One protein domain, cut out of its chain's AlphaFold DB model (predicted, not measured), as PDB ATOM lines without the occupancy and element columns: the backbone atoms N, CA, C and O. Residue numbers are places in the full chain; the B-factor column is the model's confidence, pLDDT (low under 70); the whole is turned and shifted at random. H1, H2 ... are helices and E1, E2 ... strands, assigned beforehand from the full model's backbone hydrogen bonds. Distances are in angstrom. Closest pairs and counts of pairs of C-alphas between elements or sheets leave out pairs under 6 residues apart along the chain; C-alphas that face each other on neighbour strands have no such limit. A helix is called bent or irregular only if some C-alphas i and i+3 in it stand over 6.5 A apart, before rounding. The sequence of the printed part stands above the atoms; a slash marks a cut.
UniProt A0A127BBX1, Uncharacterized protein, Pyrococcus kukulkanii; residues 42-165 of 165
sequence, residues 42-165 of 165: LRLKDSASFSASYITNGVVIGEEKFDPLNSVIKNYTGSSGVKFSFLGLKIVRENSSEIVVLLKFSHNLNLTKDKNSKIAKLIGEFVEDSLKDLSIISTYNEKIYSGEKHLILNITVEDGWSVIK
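Overview. This is residues 42 to 165 of the 165 residues of an uncharacterized protein of Pyrococcus kukulkanii (UniProt A0A127BBX1). A strongly twisted sheet has helices H1 and H3 packed over one face, H1 over E1 and E2 and H3 by E5 and E6, while the other face is bare. H2 packs on H1 and H3 away from the sheet, and the short hairpin of E3 and E4 is set at one end, by the last residue of H3. The printed part has 124 residues, with three named helices and six named strands, in the order H1, H2, E1, E2, H3, E3, E4, E5, E6 along the chain. The sheet is branched and mixed, with E2 and E5 parallel and its other neighbour pairs antiparallel. The class is mixed, helices and strands, and the whole is compact, with a radius of gyration of the C-alphas of 14.2 A and spans of 44 by 30 by 23 A.

Along the chain. H1, residues 42 to 57, begins at C-alpha 42 (233.456, 228.648, 175.401) and is 22.2 A long. H2, residues 64 to 77, is 19.3 A long and irregular: C-alphas 65 and 68 are 7.5 A apart. E1, residues 84 to 94, measures 28.5 A, and E2, residues 98 to 107, 29.7 A. H3, residues 113 to 132, is 28.9 A long and ends at C-alpha 132 (230.864, 241.121, 169.213). The short strands E3, residues 138 to 140, and E4, residues 143 to 146, follow. E5, residues 149 to 157, measures 25.6 A, and E6, residues 160 to 164, ends at C-alpha 164 (220.860, 240.972, 178.560).

Arrangement. E5 has three neighbours: E2 on one side, E4 and E6 on the other. Its pairing is staggered, with E4 over residues 149 to 151 and with E6 over residues 153 to 157. E3, E4, E5 and E6 form a meander, each strand the antiparallel neighbour of the one before. Within hydrogen-bond range are N 87 and O 104 of hairpin E1 and E2, 2.8 A, N 103 and O 154 of E2 and E5, 2.8 A, N 140 and O 143 of E3 and E4, 3.0 A, N 151 and O 144 of E4 and E5, 2.8 A, and N 155 and O 162 of E5 and E6, 2.8 A. H1 is on the sheet at a height of 9.0 A. H3 is on the sheet too, its closest C-alphas to E6 being Ser 117 and Gly 160, 4.5 A. With its residues 123 to 131 alone H3 touches H1, at a steep tilt of 51 degrees, opposite ways, closest at C-alphas 127 and 47, 5.7 A. H2, not on the sheet, touches H3 at a shallow tilt of 16 degrees, opposite ways, closest at C-alphas 68 and 122, 4.9 A. H2 touches H1 with residues 51 to 55 of H1 alone, closest at C-alphas 73 and 55, 6.2 A. Every O i to N i+4 pair is within hydrogen-bond range in H1 and H3, and 7 of 10 in H2.

Size, cuts and confidence. The two farthest C-alphas, of Ser 80 and Ser 96, are 45.0 A apart. The printed part has no cut and no long link. Its mean pLDDT is 88.3, with residues 79 to 81 and residue 160 under 70.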
ATOM      1  N   LEU A  42     232.073 228.489 174.966       90.50
ATOM      2  CA  LEU A  42     233.456 228.648 175.401       90.50
ATOM      3  C   LEU A  42     233.800 230.129 175.613       90.50
ATOM      4  O   LEU A  42     234.277 230.490 176.684       90.50
ATOM      5  N   ARG A  43     233.470 231.001 174.653       92.19
ATOM      6  CA  ARG A  43     233.716 232.445 174.777       92.19
ATOM      7  C   ARG A  43     232.964 233.065 175.953       92.19
ATOM      8  O   ARG A  43     233.538 233.883 176.670       92.19
ATOM      9  N   LEU A  44     231.712 232.662 176.180       93.44
ATOM     10  CA  LEU A  44     230.917 233.076 177.338       93.44
ATOM     11  C   LEU A  44     231.579 232.644 178.647       93.44
ATOM     12  O   LEU A  44     231.714 233.452 179.563       93.44
ATOM     13  N   LYS A  45     232.013 231.382 178.725       93.12
ATOM     14  CA  LYS A  45     232.719 230.838 179.889       93.12
ATOM     15  C   LYS A  45     234.000 231.617 180.175       93.12
ATOM     16  O   LYS A  45     234.223 232.011 181.319       93.12
ATOM     17  N   ASP A  46     234.817 231.840 179.153       93.88
ATOM     18  CA  ASP A  46     236.114 232.502 179.283       93.88
ATOM     19  C   ASP A  46     235.939 233.962 179.693       93.88
ATOM     20  O   ASP A  46     236.594 234.424 180.625       93.88
ATOM     21  N   SER A  47     234.990 234.668 179.078       94.50
ATOM     22  CA  SER A  47     234.711 236.074 179.386       94.50
ATOM     23  C   SER A  47     234.099 236.239 180.776       94.50
ATOM     24  O   SER A  47     234.485 237.141 181.519       94.50
ATOM     25  N   ALA A  48     233.218 235.328 181.197       94.81
ATOM     26  CA  ALA A  48     232.689 235.299 182.558       94.81
ATOM     27  C   ALA A  48     233.782 235.004 183.599       94.81
ATOM     28  O   ALA A  48     233.901 235.709 184.604       94.81
ATOM     29  N   SER A  49     234.625 234.003 183.344       93.94
ATOM     30  CA  SER A  49     235.758 233.664 184.213       93.94
ATOM     31  C   SER A  49     236.766 234.812 184.304       93.94
ATOM     32  O   SER A  49     237.268 235.121 185.390       93.94
ATOM     33  N   PHE A  50     237.030 235.479 183.178       94.56
ATOM     34  CA  PHE A  50     237.868 236.670 183.124       94.56
ATOM     35  C   PHE A  50     237.260 237.805 183.947       94.56
ATOM     36  O   PHE A  50     237.954 238.361 184.789       94.56
ATOM     37  N   SER A  51     235.963 238.086 183.787       93.31
ATOM     38  CA  SER A  51     235.250 239.118 184.556       93.31
ATOM     39  C   SER A  51     235.403 238.901 186.060       93.31
ATOM     40  O   SER A  51     235.743 239.823 186.798       93.31
ATOM     41  N   ALA A  52     235.202 237.661 186.516       92.69
ATOM     42  CA  ALA A  52     235.336 237.306 187.923       92.69
ATOM     43  C   ALA A  52     236.771 237.489 188.437       92.69
ATOM     44  O   ALA A  52     236.983 238.043 189.517       92.69
ATOM     45  N   SER A  53     237.759 237.080 187.637       91.38
ATOM     46  CA  SER A  53     239.179 237.241 187.964       91.38
ATOM     47  C   SER A  53     239.592 238.715 187.994       91.38
ATOM     48  O   SER A  53     240.297 239.143 188.903       91.38
ATOM     49  N   TYR A  54     239.111 239.507 187.037       91.75
ATOM     50  CA  TYR A  54     239.365 240.940 186.932       91.75
ATOM     51  C   TYR A  54     238.837 241.688 188.159       91.75
ATOM     52  O   TYR A  54     239.584 242.414 188.814       91.75
ATOM     53  N   ILE A  55     237.573 241.440 188.521       91.44
ATOM     54  CA  ILE A  55     236.940 242.023 189.711       91.44
ATOM     55  C   ILE A  55     237.664 241.569 190.985       91.44
ATOM     56  O   ILE A  55     237.909 242.389 191.867       91.44
ATOM     57  N   THR A  56     238.049 240.292 191.070       90.00
ATOM     58  CA  THR A  56     238.786 239.756 192.226       90.00
ATOM     59  C   THR A  56     240.126 240.450 192.429       90.00
ATOM     60  O   THR A  56     240.479 240.807 193.553       90.00
ATOM     61  N   ASN A  57     240.859 240.678 191.339       87.56
ATOM     62  CA  ASN A  57     242.156 241.342 191.376       87.56
ATOM     63  C   ASN A  57     242.043 242.853 191.630       87.56
ATOM     64  O   ASN A  57     243.029 243.472 192.022       87.56
ATOM     65  N   GLY A  58     240.869 243.457 191.409       83.19
ATOM     66  CA  GLY A  58     240.623 244.873 191.688       83.19
ATOM     67  C   GLY A  58     241.439 245.840 190.819       83.19
ATOM     68  O   GLY A  58     241.613 246.999 191.195       83.19
ATOM     69  N   VAL A  59     241.953 245.379 189.673       77.50
ATOM     70  CA  VAL A  59     242.759 246.194 188.753       77.50
ATOM     71  C   VAL A  59     241.835 247.033 187.877       77.50
ATOM     72  O   VAL A  59     240.879 246.517 187.312       77.50
ATOM     73  N   VAL A  60     242.131 248.328 187.750       86.00
ATOM     74  CA  VAL A  60     241.405 249.249 186.865       86.00
ATOM     75  C   VAL A  60     242.303 249.596 185.684       86.00
ATOM     76  O   VAL A  60     243.345 250.224 185.863       86.00
ATOM     77  N   ILE A  61     241.893 249.193 184.485       87.12
ATOM     78  CA  ILE A  61     242.595 249.459 183.225       87.12
ATOM     79  C   ILE A  61     241.855 250.564 182.472       87.12
ATOM     80  O   ILE A  61     240.634 250.540 182.398       87.12
ATOM     81  N   GLY A  62     242.574 251.526 181.893       89.50
ATOM     82  CA  GLY A  62     241.987 252.666 181.173       89.50
ATOM     83  C   GLY A  62     241.486 252.380 179.750       89.50
ATOM     84  O   GLY A  62     241.418 253.313 178.960       89.50
ATOM     85  N   GLU A  63     241.200 251.126 179.394       89.94
ATOM     86  CA  GLU A  63     240.634 250.774 178.083       89.94
ATOM     87  C   GLU A  63     239.103 250.706 178.166       89.94
ATOM     88  O   GLU A  63     238.571 250.069 179.076       89.94
ATOM     89  N   GLU A  64     238.410 251.293 177.182       90.56
ATOM     90  CA  GLU A  64     236.940 251.422 177.139       90.56
ATOM     91  C   GLU A  64     236.216 250.077 177.305       90.56
ATOM     92  O   GLU A  64     235.254 249.964 178.062       90.56
ATOM     93  N   LYS A  65     236.750 249.008 176.701       89.50
ATOM     94  CA  LYS A  65     236.195 247.648 176.816       89.50
ATOM     95  C   LYS A  65     236.101 247.132 178.260       89.50
ATOM     96  O   LYS A  65     235.346 246.207 178.539       89.50
ATOM     97  N   PHE A  66     236.879 247.687 179.192       92.81
ATOM     98  CA  PHE A  66     236.854 247.304 180.605       92.81
ATOM     99  C   PHE A  66     236.026 248.253 181.474       92.81
ATOM    100  O   PHE A  66     235.886 247.995 182.671       92.81
ATOM    101  N   ASP A  67     235.434 249.314 180.921       94.81
ATOM    102  CA  ASP A  67     234.657 250.296 181.684       94.81
ATOM    103  C   ASP A  67     233.496 249.708 182.495       94.81
ATOM    104  O   ASP A  67     233.324 250.124 183.654       94.81
ATOM    105  N   PRO A  68     232.747 248.700 182.001       93.88
ATOM    106  CA  PRO A  68     231.733 248.045 182.819       93.88
ATOM    107  C   PRO A  68     232.339 247.370 184.060       93.88
ATOM    108  O   PRO A  68     231.845 247.550 185.176       93.88
ATOM    109  N   LEU A  69     233.466 246.663 183.911       92.81
ATOM    110  CA  LEU A  69     234.149 245.989 185.025       92.81
ATOM    111  C   LEU A  69     234.828 246.988 185.973       92.81
ATOM    112  O   LEU A  69     234.745 246.847 187.195       92.81
ATOM    113  N   ASN A  70     235.428 248.048 185.432       93.88
ATOM    114  CA  ASN A  70     235.970 249.163 186.207       93.88
ATOM    115  C   ASN A  70     234.883 249.821 187.062       93.88
ATOM    116  O   ASN A  70     235.134 250.198 188.209       93.88
ATOM    117  N   SER A  71     233.668 249.942 186.523       93.81
ATOM    118  CA  SER A  71     232.507 250.469 187.239       93.81
ATOM    119  C   SER A  71     232.053 249.538 188.360       93.81
ATOM    120  O   SER A  71     231.639 250.029 189.413       93.81
ATOM    121  N   VAL A  72     232.168 248.216 188.183       91.31
ATOM    122  CA  VAL A  72     231.940 247.253 189.273       91.31
ATOM    123  C   VAL A  72     232.938 247.492 190.411       91.31
ATOM    124  O   VAL A  72     232.538 247.630 191.573       91.31
ATOM    125  N   ILE A  73     234.222 247.623 190.066       91.50
ATOM    126  CA  ILE A  73     235.301 247.815 191.039       91.50
ATOM    127  C   ILE A  73     235.130 249.121 191.814       91.50
ATOM    128  O   ILE A  73     235.098 249.118 193.042       91.50
ATOM    129  N   LYS A  74     234.956 250.242 191.108       91.25
ATOM    130  CA  LYS A  74     234.876 251.576 191.721       91.25
ATOM    131  C   LYS A  74     233.658 251.747 192.631       91.25
ATOM    132  O   LYS A  74     233.759 252.426 193.648       91.25
ATOM    133  N   ASN A  75     232.520 251.146 192.275       90.44
ATOM    134  CA  ASN A  75     231.242 251.447 192.926       90.44
ATOM    135  C   ASN A  75     230.758 250.377 193.918       90.44
ATOM    136  O   ASN A  75     229.898 250.685 194.747       90.44
ATOM    137  N   TYR A  76     231.253 249.134 193.838       87.56
ATOM    138  CA  TYR A  76     230.690 248.025 194.624       87.56
ATOM    139  C   TYR A  76     231.716 247.189 195.380       87.56
ATOM    140  O   TYR A  76     231.453 246.841 196.530       87.56
ATOM    141  N   THR A  77     232.845 246.844 194.760       81.75
ATOM    142  CA  THR A  77     233.820 245.928 195.379       81.75
ATOM    143  C   THR A  77     234.983 246.666 196.039       81.75
ATOM    144  O   THR A  77     235.540 246.176 197.016       81.75
ATOM    145  N   GLY A  78     235.320 247.862 195.552       72.62
ATOM    146  CA  GLY A  78     236.520 248.591 195.948       72.62
ATOM    147  C   GLY A  78     237.804 247.912 195.456       72.62
ATOM    148  O   GLY A  78     237.774 246.854 194.830       72.62
ATOM    149  N   SER A  79     238.950 248.531 195.751       65.50
ATOM    150  CA  SER A  79     240.284 247.997 195.421       65.50
ATOM    151  C   SER A  79     240.793 246.957 196.427       65.50
ATOM    152  O   SER A  79     241.843 246.352 196.223       65.50
ATOM    153  N   SER A  80     240.074 246.753 197.532       60.50
ATOM    154  CA  SER A  80     240.412 245.764 198.552       60.50
ATOM    155  C   SER A  80     239.916 244.397 198.088       60.50
ATOM    156  O   SER A  80     238.729 244.118 198.212       60.50
ATOM    157  N   GLY A  81     240.820 243.593 197.519       63.31
ATOM    158  CA  GLY A  81     240.562 242.294 196.884       63.31
ATOM    159  C   GLY A  81     239.321 241.555 197.396       63.31
ATOM    160  O   GLY A  81     239.254 241.118 198.547       63.31
ATOM    161  N   VAL A  82     238.334 241.420 196.514       84.50
ATOM    162  CA  VAL A  82     237.060 240.750 196.786       84.50
ATOM    163  C   VAL A  82     237.130 239.333 196.255       84.50
ATOM    164  O   VAL A  82     237.634 239.106 195.164       84.50
ATOM    165  N   LYS A  83     236.589 238.359 196.986       88.06
ATOM    166  CA  LYS A  83     236.450 237.014 196.432       88.06
ATOM    167  C   LYS A  83     235.232 237.013 195.518       88.06
ATOM    168  O   LYS A  83     234.119 236.874 196.017       88.06
ATOM    169  N   PHE A  84     235.445 237.194 194.217       91.38
ATOM    170  CA  PHE A  84     234.395 237.172 193.202       91.38
ATOM    171  C   PHE A  84     234.585 235.956 192.291       91.38
ATOM    172  O   PHE A  84     235.595 235.819 191.606       91.38
ATOM    173  N   SER A  85     233.609 235.057 192.276       91.50
ATOM    174  CA  SER A  85     233.729 233.752 191.631       91.50
ATOM    175  C   SER A  85     232.670 233.564 190.561       91.50
ATOM    176  O   SER A  85     231.482 233.764 190.804       91.50
ATOM    177  N   PHE A  86     233.089 233.082 189.396       93.62
ATOM    178  CA  PHE A  86     232.182 232.491 188.422       93.62
ATOM    179  C   PHE A  86     231.878 231.045 188.834       93.62
ATOM    180  O   PHE A  86     232.790 230.234 188.985       93.62
ATOM    181  N   LEU A  87     230.601 230.726 189.051       91.62
ATOM    182  CA  LEU A  87     230.155 229.396 189.480       91.62
ATOM    183  C   LEU A  87     229.858 228.466 188.302       91.62
ATOM    184  O   LEU A  87     229.927 227.249 188.452       91.62
ATOM    185  N   GLY A  88     229.518 229.026 187.143       89.69
ATOM    186  CA  GLY A  88     229.272 228.252 185.936       89.69
ATOM    187  C   GLY A  88     228.216 228.862 185.029       89.69
ATOM    188  O   GLY A  88     227.583 229.874 185.346       89.69
ATOM    189  N   LEU A  89     228.031 228.204 183.887       93.00
ATOM    190  CA  LEU A  89     226.997 228.520 182.912       93.00
ATOM    191  C   LEU A  89     226.075 227.322 182.696       93.00
ATOM    192  O   LEU A  89     226.484 226.170 182.850       93.00
ATOM    193  N   LYS A  90     224.831 227.598 182.310       89.06
ATOM    194  CA  LYS A  90     223.830 226.587 181.974       89.06
ATOM    195  C   LYS A  90     222.938 227.086 180.846       89.06
ATOM    196  O   LYS A  90     222.437 228.202 180.914       89.06
ATOM    197  N   ILE A  91     222.658 226.237 179.863       89.62
ATOM    198  CA  ILE A  91     221.595 226.495 178.885       89.62
ATOM    199  C   ILE A  91     220.252 226.232 179.573       89.62
ATOM    200  O   ILE A  91     220.003 225.139 180.088       89.62
ATOM    201  N   VAL A  92     219.409 227.261 179.654       89.38
ATOM    202  CA  VAL A  92     218.090 227.194 180.307       89.38
ATOM    203  C   VAL A  92     217.019 226.782 179.313       89.38
ATOM    204  O   VAL A  92     216.107 226.032 179.657       89.38
ATOM    205  N   ARG A  93     217.121 227.295 178.089       88.38
ATOM    206  CA  ARG A  93     216.175 227.042 177.012       88.38
ATOM    207  C   ARG A  93     216.904 227.153 175.688       88.38
ATOM    208  O   ARG A  93     217.653 228.099 175.484       88.38
ATOM    209  N   GLU A  94     216.623 226.220 174.800       87.00
ATOM    210  CA  GLU A  94     217.083 226.252 173.424       87.00
ATOM    211  C   GLU A  94     215.932 225.818 172.520       87.00
ATOM    212  O   GLU A  94     215.247 224.831 172.800       87.00
ATOM    213  N   ASN A  95     215.679 226.592 171.469       86.62
ATOM    214  CA  ASN A  95     214.721 226.255 170.424       86.62
ATOM    215  C   ASN A  95     215.244 226.735 169.057       86.62
ATOM    216  O   ASN A  95     216.391 227.161 168.928       86.62
ATOM    217  N   SER A  96     214.406 226.654 168.024       83.50
ATOM    218  CA  SER A  96     214.778 227.052 166.663       83.50
ATOM    219  C   SER A  96     215.084 228.546 166.501       83.50
ATOM    220  O   SER A  96     215.700 228.916 165.514       83.50
ATOM    221  N   SER A  97     214.660 229.404 167.434       86.06
ATOM    222  CA  SER A  97     214.787 230.865 167.330       86.06
ATOM    223  C   SER A  97     215.613 231.513 168.441       86.06
ATOM    224  O   SER A  97     216.030 232.655 168.283       86.06
ATOM    225  N   GLU A  98     215.834 230.844 169.571       89.62
ATOM    226  CA  GLU A  98     216.452 231.424 170.765       89.62
ATOM    227  C   GLU A  98     217.336 230.417 171.512       89.62
ATOM    228  O   GLU A  98     216.956 229.259 171.711       89.62
ATOM    229  N   ILE A  99     218.467 230.906 172.028       89.25
ATOM    230  CA  ILE A  99     219.300 230.231 173.028       89.25
ATOM    231  C   ILE A  99     219.345 231.121 174.271       89.25
ATOM    232  O   ILE A  99     219.829 232.248 174.223       89.25
ATOM    233  N   VAL A 100     218.865 230.609 175.402       92.06
ATOM    234  CA  VAL A 100     218.897 231.300 176.694       92.06
ATOM    235  C   VAL A 100     219.972 230.674 177.570       92.06
ATOM    236  O   VAL A 100     219.835 229.528 178.013       92.06
ATOM    237  N   VAL A 101     221.022 231.438 177.862       92.88
ATOM    238  CA  VAL A 101     222.156 230.997 178.683       92.88
ATOM    239  C   VAL A 101     222.128 231.711 180.027       92.88
ATOM    240  O   VAL A 101     222.080 232.932 180.092       92.88
ATOM    241  N   LEU A 102     222.180 230.951 181.115       93.56
ATOM    242  CA  LEU A 102     222.329 231.455 182.475       93.56
ATOM    243  C   LEU A 102     223.798 231.413 182.888       93.56
ATOM    244  O   LEU A 102     224.403 230.345 182.861       93.56
ATOM    245  N   LEU A 103     224.335 232.543 183.334       94.38
ATOM    246  CA  LEU A 103     225.648 232.670 183.955       94.38
ATOM    247  C   LEU A 103     225.467 232.992 185.439       94.38
ATOM    248  O   LEU A 103     224.710 233.899 185.801       94.38
ATOM    249  N   LYS A 104     226.153 232.245 186.308       93.94
ATOM    250  CA  LYS A 104     226.053 232.415 187.759       93.94
ATOM    251  C   LYS A 104     227.381 232.837 188.368       93.94
ATOM    252  O   LYS A 104     228.411 232.209 188.132       93.94
ATOM    253  N   PHE A 105     227.318 233.858 189.209       94.38
ATOM    254  CA  PHE A 105     228.429 234.422 189.959       94.38
ATOM    255  C   PHE A 105     228.107 234.467 191.454       94.38
ATOM    256  O   PHE A 105     226.944 234.472 191.858       94.38
ATOM    257  N   SER A 106     229.156 234.500 192.267       93.75
ATOM    258  CA  SER A 106     229.090 234.567 193.724       93.75
ATOM    259  C   SER A 106     230.182 235.481 194.267       93.75
ATOM    260  O   SER A 106     231.235 235.628 193.644       93.75
ATOM    261  N   HIS A 107     229.942 236.090 195.425       92.69
ATOM    262  CA  HIS A 107     230.924 236.915 196.109       92.69
ATOM    263  C   HIS A 107     230.805 236.854 197.634       92.69
ATOM    264  O   HIS A 107     229.749 236.572 198.190       92.69
ATOM    265  N   ASN A 108     231.870 237.235 198.339       89.12
ATOM    266  CA  ASN A 108     231.875 237.318 199.806       89.12
ATOM    267  C   ASN A 108     231.419 238.675 200.385       89.12
ATOM    268  O   ASN A 108     231.608 238.924 201.574       89.12
ATOM    269  N   LEU A 109     230.854 239.566 199.566       87.06
ATOM    270  CA  LEU A 109     230.367 240.876 200.006       87.06
ATOM    271  C   LEU A 109     228.938 240.822 200.558       87.06
ATOM    272  O   LEU A 109     228.095 240.082 200.059       87.06
ATOM    273  N   ASN A 110     228.640 241.690 201.529       86.69
ATOM    274  CA  ASN A 110     227.279 241.911 202.018       86.69
ATOM    275  C   ASN A 110     226.605 243.045 201.223       86.69
ATOM    276  O   ASN A 110     226.618 244.209 201.629       86.69
ATOM    277  N   LEU A 111     226.079 242.710 200.044       87.19
ATOM    278  CA  LEU A 111     225.411 243.648 199.140       87.19
ATOM    279  C   LEU A 111     223.904 243.384 199.084       87.19
ATOM    280  O   LEU A 111     223.445 242.254 199.217       87.19
ATOM    281  N   THR A 112     223.123 244.443 198.855       90.38
ATOM    282  CA  THR A 112     221.680 244.315 198.627       90.38
ATOM    283  C   THR A 112     221.399 243.715 197.250       90.38
ATOM    284  O   THR A 112     222.192 243.864 196.316       90.38
ATOM    285  N   LYS A 113     220.218 243.108 197.090       89.62
ATOM    286  CA  LYS A 113     219.762 242.543 195.812       89.62
ATOM    287  C   LYS A 113     219.852 243.543 194.651       89.62
ATOM    288  O   LYS A 113     220.301 243.178 193.569       89.62
ATOM    289  N   ASP A 114     219.520 244.811 194.894       90.31
ATOM    290  CA  ASP A 114     219.595 245.866 193.875       90.31
ATOM    291  C   ASP A 114     221.029 246.130 193.404       90.31
ATOM    292  O   ASP A 114     221.268 246.334 192.213       90.31
ATOM    293  N   LYS A 115     222.007 246.111 194.322       90.50
ATOM    294  CA  LYS A 115     223.426 246.239 193.960       90.50
ATOM    295  C   LYS A 115     223.885 245.024 193.157       90.50
ATOM    296  O   LYS A 115     224.534 245.203 192.131       90.50
ATOM    297  N   ASN A 116     223.475 243.821 193.553       91.25
ATOM    298  CA  ASN A 116     223.802 242.593 192.827       91.25
ATOM    299  C   ASN A 116     223.226 242.588 191.407       91.25
ATOM    300  O   ASN A 116     223.926 242.215 190.470       91.25
ATOM    301  N   SER A 117     221.999 243.076 191.211       92.56
ATOM    302  CA  SER A 117     221.417 243.249 189.874       92.56
ATOM    303  C   SER A 117     222.177 244.273 189.024       92.56
ATOM    304  O   SER A 117     222.368 244.045 187.830       92.56
ATOM    305  N   LYS A 118     222.678 245.370 189.611       93.81
ATOM    306  CA  LYS A 118     223.525 246.332 188.882       93.81
ATOM    307  C   LYS A 118     224.877 245.733 188.488       93.81
ATOM    308  O   LYS A 118     225.320 245.951 187.366       93.81
ATOM    309  N   ILE A 119     225.501 244.953 189.373       93.12
ATOM    310  CA  ILE A 119     226.734 244.216 189.054       93.12
ATOM    311  C   ILE A 119     226.466 243.212 187.928       93.12
ATOM    312  O   ILE A 119     227.219 243.171 186.961       93.12
ATOM    313  N   ALA A 120     225.369 242.453 188.013       93.56
ATOM    314  CA  ALA A 120     224.972 241.504 186.977       93.56
ATOM    315  C   ALA A 120     224.783 242.185 185.612       93.56
ATOM    316  O   ALA A 120     225.191 241.624 184.598       93.56
ATOM    317  N   LYS A 121     224.217 243.400 185.584       94.69
ATOM    318  CA  LYS A 121     224.074 244.194 184.357       94.69
ATOM    319  C   LYS A 121     225.429 244.579 183.761       94.69
ATOM    320  O   LYS A 121     225.652 244.324 182.589       94.69
ATOM    321  N   LEU A 122     226.337 245.128 184.571       94.38
ATOM    322  CA  LEU A 122     227.664 245.564 184.114       94.38
ATOM    323  C   LEU A 122     228.534 244.393 183.628       94.38
ATOM    324  O   LEU A 122     229.213 244.500 182.612       94.38
ATOM    325  N   ILE A 123     228.489 243.253 184.325       94.00
ATOM    326  CA  ILE A 123     229.138 242.020 183.848       94.00
ATOM    327  C   ILE A 123     228.494 241.565 182.535       94.00
ATOM    328  O   ILE A 123     229.194 241.111 181.636       94.00
ATOM    329  N   GLY A 124     227.175 241.707 182.417       93.19
ATOM    330  CA  GLY A 124     226.430 241.403 181.202       93.19
ATOM    331  C   GLY A 124     226.877 242.214 180.005       93.19
ATOM    332  O   GLY A 124     227.164 241.624 178.973       93.19
ATOM    333  N   GLU A 125     227.021 243.524 180.174       93.19
ATOM    334  CA  GLU A 125     227.520 244.429 179.137       93.19
ATOM    335  C   GLU A 125     228.936 244.036 178.685       93.19
ATOM    336  O   GLU A 125     229.188 243.923 177.491       93.19
ATOM    337  N   PHE A 126     229.840 243.726 179.622       93.94
ATOM    338  CA  PHE A 126     231.192 243.260 179.283       93.94
ATOM    339  C   PHE A 126     231.191 241.925 178.519       93.94
ATOM    340  O   PHE A 126     231.900 241.754 177.528       93.94
ATOM    341  N   VAL A 127     230.408 240.950 178.989       93.19
ATOM    342  CA  VAL A 127     230.323 239.633 178.342       93.19
ATOM    343  C   VAL A 127     229.684 239.758 176.960       93.19
ATOM    344  O   VAL A 127     230.148 239.115 176.023       93.19
ATOM    345  N   GLU A 128     228.662 240.593 176.810       91.69
ATOM    346  CA  GLU A 128     228.037 240.883 175.523       91.69
ATOM    347  C   GLU A 128     229.040 241.496 174.538       91.69
ATOM    348  O   GLU A 128     229.156 241.030 173.403       91.69
ATOM    349  N   ASP A 129     229.810 242.489 174.981       90.69
ATOM    350  CA  ASP A 129     230.829 243.139 174.156       90.69
ATOM    351  C   ASP A 129     231.899 242.141 173.687       90.69
ATOM    352  O   ASP A 129     232.226 242.069 172.503       90.69
ATOM    353  N   SER A 130     232.324 241.235 174.573       89.88
ATOM    354  CA  SER A 130     233.297 240.183 174.247       89.88
ATOM    355  C   SER A 130     232.847 239.206 173.148       89.88
ATOM    356  O   SER A 130     233.690 238.504 172.571       89.88
ATOM    357  N   LEU A 131     231.535 239.112 172.890       89.38
ATOM    358  CA  LEU A 131     230.961 238.282 171.830       89.38
ATOM    359  C   LEU A 131     230.950 238.991 170.477       89.38
ATOM    360  O   LEU A 131     231.000 238.307 169.456       89.38
ATOM    361  N   LYS A 132     230.902 240.328 170.455       87.00
ATOM    362  CA  LYS A 132     230.864 241.121 169.213       87.00
ATOM    363  C   LYS A 132     232.148 240.963 168.392       87.00
ATOM    364  O   LYS A 132     232.104 241.061 167.172       87.00
ATOM    365  N   ASP A 133     233.252 240.609 169.047       82.56
ATOM    366  CA  ASP A 133     234.535 240.299 168.402       82.56
ATOM    367  C   ASP A 133     234.536 238.982 167.603       82.56
ATOM    368  O   ASP A 133     235.459 238.715 166.830       82.56
ATOM    369  N   LEU A 134     233.541 238.109 167.797       85.38
ATOM    370  CA  LEU A 134     233.484 236.829 167.101       85.38
ATOM    371  C   LEU A 134     232.883 236.997 165.701       85.38
ATOM    372  O   LEU A 134     231.734 237.395 165.549       85.38
ATOM    373  N   SER A 135     233.602 236.541 164.672       81.44
ATOM    374  CA  SER A 135     233.106 236.518 163.280       81.44
ATOM    375  C   SER A 135     231.838 235.677 163.084       81.44
ATOM    376  O   SER A 135     231.119 235.833 162.100       81.44
ATOM    377  N   ILE A 136     231.561 234.777 164.028       82.56
ATOM    378  CA  ILE A 136     230.370 233.931 164.077       82.56
ATOM    379  C   ILE A 136     229.198 234.582 164.823       82.56
ATOM    380  O   ILE A 136     228.205 233.907 165.088       82.56
ATOM    381  N   ILE A 137     229.286 235.850 165.199       87.88
ATOM    382  CA  ILE A 137     228.201 236.592 165.832       87.88
ATOM    383  C   ILE A 137     227.744 237.695 164.882       87.88
ATOM    384  O   ILE A 137     228.550 238.386 164.268       87.88
ATOM    385  N   SER A 138     226.430 237.845 164.749       85.88
ATOM    386  CA  SER A 138     225.822 238.981 164.064       85.88
ATOM    387  C   SER A 138     225.025 239.813 165.059       85.88
ATOM    388  O   SER A 138     224.311 239.280 165.908       85.88
ATOM    389  N   THR A 139     225.135 241.135 164.952       84.81
ATOM    390  CA  THR A 139     224.359 242.072 165.767       84.81
ATOM    391  C   THR A 139     223.325 242.760 164.886       84.81
ATOM    392  O   THR A 139     223.676 243.369 163.878       84.81
ATOM    393  N   TYR A 140     222.047 242.660 165.252       83.38
ATOM    394  CA  TYR A 140     220.951 243.331 164.549       83.38
ATOM    395  C   TYR A 140     219.963 243.907 165.561       83.38
ATOM    396  O   TYR A 140     219.503 243.187 166.443       83.38
ATOM    397  N   ASN A 141     219.627 245.195 165.436       81.25
ATOM    398  CA  ASN A 141     218.760 245.911 166.383       81.25
ATOM    399  C   ASN A 141     219.181 245.710 167.850       81.25
ATOM    400  O   ASN A 141     218.347 245.357 168.680       81.25
ATOM    401  N   GLU A 142     220.478 245.867 168.133       80.56
ATOM    402  CA  GLU A 142     221.084 245.683 169.467       80.56
ATOM    403  C   GLU A 142     221.012 244.251 170.028       80.56
ATOM    404  O   GLU A 142     221.488 244.008 171.127       80.56
ATOM    405  N   LYS A 143     220.502 243.278 169.266       84.94
ATOM    406  CA  LYS A 143     220.429 241.870 169.672       84.94
ATOM    407  C   LYS A 143     221.569 241.055 169.083       84.94
ATOM    408  O   LYS A 143     221.983 241.285 167.942       84.94
ATOM    409  N   ILE A 144     222.021 240.054 169.834       86.94
ATOM    410  CA  ILE A 144     223.089 239.132 169.431       86.94
ATOM    411  C   ILE A 144     222.514 237.858 168.820       86.94
ATOM    412  O   ILE A 144     221.707 237.170 169.439       86.94
ATOM    413  N   TYR A 145     222.990 237.492 167.635       86.44
ATOM    414  CA  TYR A 145     222.568 236.290 166.929       86.44
ATOM    415  C   TYR A 145     223.732 235.333 166.674       86.44
ATOM    416  O   TYR A 145     224.831 235.723 166.270       86.44
ATOM    417  N   SER A 146     223.443 234.046 166.857       84.44
ATOM    418  CA  SER A 146     224.253 232.926 166.391       84.44
ATOM    419  C   SER A 146     223.499 232.202 165.286       84.44
ATOM    420  O   SER A 146     222.663 231.335 165.532       84.44
ATOM    421  N   GLY A 147     223.779 232.588 164.047       83.31
ATOM    422  CA  GLY A 147     223.062 232.104 162.876       83.31
ATOM    423  C   GLY A 147     221.677 232.718 162.873       83.31
ATOM    424  O   GLY A 147     221.553 233.938 162.853       83.31
ATOM    425  N   GLU A 148     220.657 231.872 162.938       83.62
ATOM    426  CA  GLU A 148     219.255 232.295 163.007       83.62
ATOM    427  C   GLU A 148     218.739 232.406 164.452       83.62
ATOM    428  O   GLU A 148     217.650 232.929 164.686       83.62
ATOM    429  N   LYS A 149     219.524 231.950 165.440       87.06
ATOM    430  CA  LYS A 149     219.118 231.920 166.848       87.06
ATOM    431  C   LYS A 149     219.525 233.207 167.573       87.06
ATOM    432  O   LYS A 149     220.696 233.589 167.564       87.06
ATOM    433  N   HIS A 150     218.571 233.848 168.246       89.69
ATOM    434  CA  HIS A 150     218.796 234.977 169.155       89.69
ATOM    435  C   HIS A 150     219.397 234.474 170.475       89.69
ATOM    436  O   HIS A 150     218.834 233.600 171.135       89.69
ATOM    437  N   LEU A 151     220.547 235.014 170.860       89.69
ATOM    438  CA  LEU A 151     221.220 234.685 172.110       89.69
ATOM    439  C   LEU A 151     220.751 235.632 173.221       89.69
ATOM    440  O   LEU A 151     220.930 236.842 173.128       89.69
ATOM    441  N   ILE A 152     220.194 235.068 174.292       91.50
ATOM    442  CA  ILE A 152     219.737 235.800 175.477       91.50
ATOM    443  C   ILE A 152     220.593 235.369 176.666       91.50
ATOM    444  O   ILE A 152     220.653 234.180 176.999       91.50
ATOM    445  N   LEU A 153     221.240 236.329 177.330       92.06
ATOM    446  CA  LEU A 153     222.121 236.057 178.465       92.06
ATOM    447  C   LEU A 153     221.447 236.476 179.770       92.06
ATOM    448  O   LEU A 153     221.178 237.649 180.013       92.06
ATOM    449  N   ASN A 154     221.221 235.514 180.654       93.25
ATOM    450  CA  ASN A 154     220.737 235.754 182.004       93.25
ATOM    451  C   ASN A 154     221.932 235.708 182.947       93.25
ATOM    452  O   ASN A 154     222.540 234.657 183.122       93.25
ATOM    453  N   ILE A 155     222.269 236.823 183.580       92.62
ATOM    454  CA  ILE A 155     223.377 236.890 184.530       92.62
ATOM    455  C   ILE A 155     222.829 237.002 185.942       92.62
ATOM    456  O   ILE A 155     221.955 237.817 186.226       92.62
ATOM    457  N   THR A 156     223.358 236.173 186.835       93.00
ATOM    458  CA  THR A 156     223.002 236.150 188.253       93.00
ATOM    459  C   THR A 156     224.240 236.336 189.113       93.00
ATOM    460  O   THR A 156     225.271 235.717 188.857       93.00
ATOM    461  N   VAL A 157     224.140 237.192 190.124       90.69
ATOM    462  CA  VAL A 157     225.182 237.462 191.120       90.69
ATOM    463  C   VAL A 157     224.527 237.278 192.485       90.69
ATOM    464  O   VAL A 157     223.686 238.090 192.871       90.69
ATOM    465  N   GLU A 158     224.858 236.192 193.185       90.31
ATOM    466  CA  GLU A 158     224.098 235.735 194.363       90.31
ATOM    467  C   GLU A 158     222.581 235.686 194.065       90.31
ATOM    468  O   GLU A 158     222.162 235.007 193.125       90.31
ATOM    469  N   ASP A 159     221.765 236.436 194.816       79.12
ATOM    470  CA  ASP A 159     220.308 236.540 194.645       79.12
ATOM    471  C   ASP A 159     219.863 237.638 193.651       79.12
ATOM    472  O   ASP A 159     218.664 237.826 193.406       79.12
ATOM    473  N   GLY A 160     220.808 238.410 193.102       69.75
ATOM    474  CA  GLY A 160     220.552 239.435 192.085       69.75
ATOM    475  C   GLY A 160     220.594 238.855 190.674       69.75
ATOM    476  O   GLY A 160     221.394 237.966 190.388       69.75
ATOM    477  N   TRP A 161     219.754 239.366 189.772       74.81
ATOM    478  CA  TRP A 161     219.725 238.929 188.371       74.81
ATOM    479  C   TRP A 161     219.562 240.095 187.392       74.81
ATOM    480  O   TRP A 161     218.980 241.126 187.738       74.81
ATOM    481  N   SER A 162     220.081 239.915 186.176       75.31
ATOM    482  CA  SER A 162     219.909 240.794 185.019       75.31
ATOM    483  C   SER A 162     219.766 239.954 183.749       75.31
ATOM    484  O   SER A 162     220.469 238.958 183.589       75.31
ATOM    485  N   VAL A 163     218.858 240.338 182.852       80.56
ATOM    486  CA  VAL A 163     218.756 239.758 181.501       80.56
ATOM    487  C   VAL A 163     219.367 240.754 180.527       80.56
ATOM    488  O   VAL A 163     218.983 241.924 180.527       80.56
ATOM    489  N   ILE A 164     220.276 240.268 179.695       82.31
ATOM    490  CA  ILE A 164     220.860 240.972 178.560       82.31
ATOM    491  C   ILE A 164     220.182 240.415 177.304       82.31
ATOM    492  O   ILE A 164     220.159 239.192 177.109       82.31
ATOM    493  N   LYS A 165     219.524 241.293 176.542       70.50
ATOM    494  CA  LYS A 165     218.665 240.945 175.399       70.50
ATOM    495  C   LYS A 165     219.263 241.442 174.103       70.50
ATOM    496  O   LYS A 165     219.701 242.604 174.122       70.50
TER     497      LYS A 165